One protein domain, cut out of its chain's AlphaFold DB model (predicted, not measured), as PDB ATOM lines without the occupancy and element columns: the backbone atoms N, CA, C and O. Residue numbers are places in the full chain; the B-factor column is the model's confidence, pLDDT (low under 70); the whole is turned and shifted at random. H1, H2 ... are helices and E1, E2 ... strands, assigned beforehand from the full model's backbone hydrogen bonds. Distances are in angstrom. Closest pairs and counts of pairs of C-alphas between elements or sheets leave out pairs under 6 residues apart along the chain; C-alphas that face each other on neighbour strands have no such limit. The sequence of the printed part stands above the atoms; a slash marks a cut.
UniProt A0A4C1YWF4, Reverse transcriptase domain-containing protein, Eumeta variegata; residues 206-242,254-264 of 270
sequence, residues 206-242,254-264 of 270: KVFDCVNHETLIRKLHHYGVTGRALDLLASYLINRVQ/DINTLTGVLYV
ATOM      1  N   LYS A 206     -14.502  20.784 114.642       65.94
ATOM      2  CA  LYS A 206     -15.525  21.262 113.695       65.94
ATOM      3  C   LYS A 206     -16.294  22.489 114.205       65.94
ATOM      4  O   LYS A 206     -17.519  22.528 114.152       65.94
ATOM      5  N   VAL A 207     -15.569  23.490 114.714       64.06
ATOM      6  CA  VAL A 207     -16.143  24.698 115.349       64.06
ATOM      7  C   VAL A 207     -17.262  25.296 114.521       64.06
ATOM      8  O   VAL A 207     -18.321  25.611 115.053       64.06
ATOM      9  N   PHE A 208     -17.012  25.404 113.218       66.81
ATOM     10  CA  PHE A 208     -17.928  26.009 112.274       66.81
ATOM     11  C   PHE A 208     -19.142  25.134 111.993       66.81
ATOM     12  O   PHE A 208     -20.193  25.707 111.790       66.81
ATOM     13  N   ASP A 209     -19.073  23.805 112.091       67.19
ATOM     14  CA  ASP A 209     -20.244  22.926 111.922       67.19
ATOM     15  C   ASP A 209     -21.127  22.909 113.185       67.19
ATOM     16  O   ASP A 209     -22.332  22.659 113.131       67.19
ATOM     17  N   CYS A 210     -20.529  23.165 114.350       68.88
ATOM     18  CA  CYS A 210     -21.193  23.068 115.651       68.88
ATOM     19  C   CYS A 210     -21.819  24.385 116.137       68.88
ATOM     20  O   CYS A 210     -22.343  24.437 117.252       68.88
ATOM     21  N   VAL A 211     -21.767  25.461 115.347       76.88
ATOM     22  CA  VAL A 211     -22.321  26.756 115.761       76.88
ATOM     23  C   VAL A 211     -23.847  26.701 115.787       76.88
ATOM     24  O   VAL A 211     -24.496  26.500 114.766       76.88
ATOM     25  N   ASN A 212     -24.441  26.942 116.954       81.44
ATOM     26  CA  ASN A 212     -25.885  27.104 117.066       81.44
ATOM     27  C   ASN A 212     -26.315  28.466 116.482       81.44
ATOM     28  O   ASN A 212     -25.824  29.517 116.912       81.44
ATOM     29  N   HIS A 213     -27.243  28.444 115.523       84.00
ATOM     30  CA  HIS A 213     -27.682  29.634 114.792       84.00
ATOM     31  C   HIS A 213     -28.351  30.683 115.690       84.00
ATOM     32  O   HIS A 213     -28.044  31.866 115.573       84.00
ATOM     33  N   GLU A 214     -29.194  30.267 116.634       82.81
ATOM     34  CA  GLU A 214     -29.881  31.171 117.565       82.81
ATOM     35  C   GLU A 214     -28.881  31.897 118.474       82.81
ATOM     36  O   GLU A 214     -28.935  33.115 118.662       82.81
ATOM     37  N   THR A 215     -27.893  31.159 118.988       83.31
ATOM     38  CA  THR A 215     -26.829  31.744 119.814       83.31
ATOM     39  C   THR A 215     -25.969  32.720 119.016       83.31
ATOM     40  O   THR A 215     -25.575  33.758 119.552       83.31
ATOM     41  N   LEU A 216     -25.684  32.420 117.747       81.25
ATOM     42  CA  LEU A 216     -24.920  33.304 116.869       81.25
ATOM     43  C   LEU A 216     -25.691  34.595 116.558       81.25
ATOM     44  O   LEU A 216     -25.139  35.677 116.740       81.25
ATOM     45  N   ILE A 217     -26.964  34.497 116.171       83.81
ATOM     46  CA  ILE A 217     -27.830  35.650 115.870       83.81
ATOM     47  C   ILE A 217     -27.964  36.557 117.100       83.81
ATOM     48  O   ILE A 217     -27.784  37.770 117.002       83.81
ATOM     49  N   ARG A 218     -28.177  35.979 118.290       83.25
ATOM     50  CA  ARG A 218     -28.250  36.738 119.547       83.25
ATOM     51  C   ARG A 218     -26.943  37.465 119.875       83.25
ATOM     52  O   ARG A 218     -26.979  38.606 120.332       83.25
ATOM     53  N   LYS A 219     -25.789  36.834 119.631       80.69
ATOM     54  CA  LYS A 219     -24.476  37.480 119.800       80.69
ATOM     55  C   LYS A 219     -24.265  38.610 118.794       80.69
ATOM     56  O   LYS A 219     -23.794  39.668 119.187       80.69
ATOM     57  N   LEU A 220     -24.643  38.416 117.532       78.44
ATOM     58  CA  LEU A 220     -24.563  39.454 116.500       78.44
ATOM     59  C   LEU A 220     -25.413  40.676 116.867       78.44
ATOM     60  O   LEU A 220     -24.922  41.800 116.794       78.44
ATOM     61  N   HIS A 221     -26.635  40.452 117.359       81.06
ATOM     62  CA  HIS A 221     -27.488  41.517 117.880       81.06
ATOM     63  C   HIS A 221     -26.839  42.249 119.064       81.06
ATOM     64  O   HIS A 221     -26.823  43.476 119.102       81.06
ATOM     65  N   HIS A 222     -26.251  41.511 120.011       78.75
ATOM     66  CA  HIS A 222     -25.539  42.100 121.150       78.75
ATOM     67  C   HIS A 222     -24.336  42.959 120.727       78.75
ATOM     68  O   HIS A 222     -24.079  43.993 121.334       78.75
ATOM     69  N   TYR A 223     -23.636  42.572 119.660       74.00
ATOM     70  CA  TYR A 223     -22.532  43.344 119.087       74.00
ATOM     71  C   TYR A 223     -22.977  44.540 118.225       74.00
ATOM     72  O   TYR A 223     -22.130  45.221 117.650       74.00
ATOM     73  N   GLY A 224     -24.281  44.824 118.146       73.12
ATOM     74  CA  GLY A 224     -24.836  45.999 117.467       73.12
ATOM     75  C   GLY A 224     -25.321  45.752 116.036       73.12
ATOM     76  O   GLY A 224     -25.785  46.688 115.384       73.12
ATOM     77  N   VAL A 225     -25.271  44.510 115.538       77.19
ATOM     78  CA  VAL A 225     -25.835  44.161 114.225       77.19
ATOM     79  C   VAL A 225     -27.353  44.059 114.353       77.19
ATOM     80  O   VAL A 225     -27.873  43.112 114.937       77.19
ATOM     81  N   THR A 226     -28.077  45.034 113.808       80.94
ATOM     82  CA  THR A 226     -29.539  45.144 113.952       80.94
ATOM     83  C   THR A 226     -30.234  45.409 112.613       80.94
ATOM     84  O   THR A 226     -29.601  45.736 111.605       80.94
ATOM     85  N   GLY A 227     -31.559  45.234 112.589       83.38
ATOM     86  CA  GLY A 227     -32.405  45.482 111.418       83.38
ATOM     87  C   GLY A 227     -32.118  44.544 110.241       83.38
ATOM     88  O   GLY A 227     -31.726  43.394 110.423       83.38
ATOM     89  N   ARG A 228     -32.259  45.068 109.015       79.94
ATOM     90  CA  ARG A 228     -32.183  44.286 107.763       79.94
ATOM     91  C   ARG A 228     -30.891  43.482 107.586       79.94
ATOM     92  O   ARG A 228     -30.903  42.456 106.917       79.94
ATOM     93  N   ALA A 229     -29.780  43.941 108.163       77.38
ATOM     94  CA  ALA A 229     -28.517  43.208 108.123       77.38
ATOM     95  C   ALA A 229     -28.572  41.926 108.969       77.38
ATOM     96  O   ALA A 229     -28.087  40.882 108.535       77.38
ATOM     97  N   LEU A 230     -29.200  41.986 110.150       81.94
ATOM     98  CA  LEU A 230     -29.402  40.817 111.002       81.94
ATOM     99  C   LEU A 230     -30.395  39.845 110.362       81.94
ATOM    100  O   LEU A 230     -30.126  38.649 110.348       81.94
ATOM    101  N   ASP A 231     -31.479  40.354 109.775       82.94
ATOM    102  CA  ASP A 231     -32.475  39.532 109.077       82.94
ATOM    103  C   ASP A 231     -31.854  38.793 107.886       82.94
ATOM    104  O   ASP A 231     -32.103  37.605 107.680       82.94
ATOM    105  N   LEU A 232     -30.978  39.467 107.133       82.25
ATOM    106  CA  LEU A 232     -30.243  38.854 106.031       82.25
ATOM    107  C   LEU A 232     -29.311  37.744 106.537       82.25
ATOM    108  O   LEU A 232     -29.327  36.646 105.986       82.25
ATOM    109  N   LEU A 233     -28.556  37.981 107.613       80.06
ATOM    110  CA  LEU A 233     -27.688  36.962 108.216       80.06
ATOM    111  C   LEU A 233     -28.487  35.792 108.809       80.06
ATOM    112  O   LEU A 233     -28.086  34.640 108.663       80.06
ATOM    113  N   ALA A 234     -29.631  36.064 109.433       83.56
ATOM    114  CA  ALA A 234     -30.528  35.042 109.953       83.56
ATOM    115  C   ALA A 234     -31.105  34.187 108.818       83.56
ATOM    116  O   ALA A 234     -31.045  32.962 108.892       83.56
ATOM    117  N   SER A 235     -31.570  34.814 107.732       81.50
ATOM    118  CA  SER A 235     -32.067  34.108 106.543       81.50
ATOM    119  C   SER A 235     -30.973  33.300 105.839       81.50
ATOM    120  O   SER A 235     -31.245  32.231 105.307       81.50
ATOM    121  N   TYR A 236     -29.723  33.776 105.879       79.06
ATOM    122  CA  TYR A 236     -28.575  33.030 105.381       79.06
ATOM    123  C   TYR A 236     -28.302  31.800 106.247       79.06
ATOM    124  O   TYR A 236     -27.940  30.760 105.724       79.06
ATOM    125  N   LEU A 237     -28.445  31.879 107.567       76.69
ATOM    126  CA  LEU A 237     -28.104  30.776 108.468       76.69
ATOM    127  C   LEU A 237     -29.215  29.723 108.607       76.69
ATOM    128  O   LEU A 237     -28.899  28.557 108.814       76.69
ATOM    129  N   ILE A 238     -30.485  30.113 108.493       74.75
ATOM    130  CA  ILE A 238     -31.653  29.261 108.767       74.75
ATOM    131  C   ILE A 238     -32.151  28.564 107.488       74.75
ATOM    132  O   ILE A 238     -32.077  29.120 106.396       74.75
ATOM    133  N   ASN A 239     -32.703  27.348 107.624       66.62
ATOM    134  CA  ASN A 239     -33.365  26.578 106.555       66.62
ATOM    135  C   ASN A 239     -32.497  26.287 105.324       66.62
ATOM    136  O   ASN A 239     -32.994  26.228 104.196       66.62
ATOM    137  N   ARG A 240     -31.196  26.063 105.527       67.75
ATOM    138  CA  ARG A 240     -30.327  25.632 104.436       67.75
ATOM    139  C   ARG A 240     -30.295  24.125 104.287       67.75
ATOM    140  O   ARG A 240     -30.143  23.381 105.257       67.75
ATOM    141  N   VAL A 241     -30.397  23.709 103.034       61.94
ATOM    142  CA  VAL A 241     -30.231  22.330 102.598       61.94
ATOM    143  C   VAL A 241     -28.886  22.244 101.894       61.94
ATOM    144  O   VAL A 241     -28.626  22.994 100.952       61.94
ATOM    145  N   GLN A 242     -28.010  21.369 102.376       63.81
ATOM    146  CA  GLN A 242     -26.763  21.049 101.696       63.81
ATOM    147  C   GLN A 242     -26.971  19.810 100.832       63.81
ATOM    148  O   GLN A 242     -27.489  18.801 101.310       63.81
ATOM    149  N   ASP A 254     -30.398  15.602 100.120       50.62
ATOM    150  CA  ASP A 254     -30.718  16.871 100.759       50.62
ATOM    151  C   ASP A 254     -30.584  16.714 102.278       50.62
ATOM    152  O   ASP A 254     -31.366  16.007 102.917       50.62
ATOM    153  N   ILE A 255     -29.571  17.351 102.868       55.91
ATOM    154  CA  ILE A 255     -29.353  17.347 104.317       55.91
ATOM    155  C   ILE A 255     -29.696  18.730 104.864       55.91
ATOM    156  O   ILE A 255     -29.066  19.730 104.511       55.91
ATOM    157  N   ASN A 256     -30.682  18.785 105.760       54.91
ATOM    158  CA  ASN A 256     -31.015  20.005 106.489       54.91
ATOM    159  C   ASN A 256     -29.878  20.360 107.453       54.91
ATOM    160  O   ASN A 256     -29.508  19.567 108.320       54.91
ATOM    161  N   THR A 257     -29.354  21.576 107.335       58.19
ATOM    162  CA  THR A 257     -28.378  22.108 108.290       58.19
ATOM    163  C   THR A 257     -29.092  22.746 109.473       58.19
ATOM    164  O   THR A 257     -29.709  23.798 109.351       58.19
ATOM    165  N   LEU A 258     -29.036  22.064 110.619       56.66
ATOM    166  CA  LEU A 258     -29.586  22.545 111.893       56.66
ATOM    167  C   LEU A 258     -28.564  23.352 112.710       56.66
ATOM    168  O   LEU A 258     -28.944  24.090 113.619       56.66
ATOM    169  N   THR A 259     -27.273  23.191 112.410       60.41
ATOM    170  CA  THR A 259     -26.168  23.917 113.040       60.41
ATOM    171  C   THR A 259     -25.056  24.183 112.034       60.41
ATOM    172  O   THR A 259     -24.844  23.410 111.099       60.41
ATOM    173  N   GLY A 260     -24.309  25.253 112.283       62.28
ATOM    174  CA  GLY A 260     -23.033  25.545 111.658       62.28
ATOM    175  C   GLY A 260     -23.026  26.740 110.706       62.28
ATOM    176  O   GLY A 260     -24.029  27.403 110.478       62.28
ATOM    177  N   VAL A 261     -21.868  27.071 110.154       65.25
ATOM    178  CA  VAL A 261     -21.688  28.117 109.148       65.25
ATOM    179  C   VAL A 261     -21.005  27.471 107.955       65.25
ATOM    180  O   VAL A 261     -19.980  26.813 108.111       65.25
ATOM    181  N   LEU A 262     -21.589  27.639 106.768       61.09
ATOM    182  CA  LEU A 262     -20.998  27.124 105.538       61.09
ATOM    183  C   LEU A 262     -19.649  27.792 105.283       61.09
ATOM    184  O   LEU A 262     -19.557  29.019 105.231       61.09
ATOM    185  N   TYR A 263     -18.623  26.969 105.076       53.56
ATOM    186  CA  TYR A 263     -17.382  27.423 104.471       53.56
ATOM    187  C   TYR A 263     -17.667  27.833 103.029       53.56
ATOM    188  O   TYR A 263     -18.217  27.054 102.252       53.56
ATOM    189  N   VAL A 264     -17.263  29.047 102.663       46.69
ATOM    190  CA  VAL A 264     -16.984  29.344 101.259       46.69
ATOM    191  C   VAL A 264     -15.653  28.651 100.972       46.69
ATOM    192  O   VAL A 264     -14.669  28.997 101.634       46.69
TER     193      VAL A 264
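What this domain is: This is residues 206 to 242 and 254 to 264 of the 270 residues of the protein "Reverse transcriptase domain-containing protein" of Eumeta variegata (UniProt A0A4C1YWF4). A helical hairpin, H1 and H2 side by side, makes one end of an elongated shape; beyond its open end lies the short strand E1, with loose stretches before H1 and after E1. The printed part has 48 residues, in the order H1, H2, E1. The class is mostly helix, with under half of the residues in named elements. The whole is compact, with a radius of gyration of the C-alphas of 11.0 A and spans of 32 by 20 by 19 A.

How they stand to each other: H1, residues 213 to 222, touches H2, residues 228 to 237, at a shallow tilt of 21 degrees, opposite ways; their closest C-alphas, of His 213 and Leu 237, are 6.4 A apart. In both helices every O i to N i+4 pair is within hydrogen-bond range. E1, residues 254 to 256, is apart from both and pairs with no named strand, but residues 241 to 242 pair antiparallel with its residues 255 to 256.

Where its parts are: H1 begins at C-alpha 213 (-27.682, 29.634, 114.792) and is 14.2 A long. H2 is 14.1 A long. E1, 6.5 A long, ends at C-alpha 256 (-31.015, 20.005, 106.489).

The domain as a whole: The link H1 to H2 is tight. Residues 243 to 253 are cut out, with 5.8 A between C-alphas 242 and 254. Residues 206 to 210, 239 to 242 and 254 to 264 have pLDDT under 70.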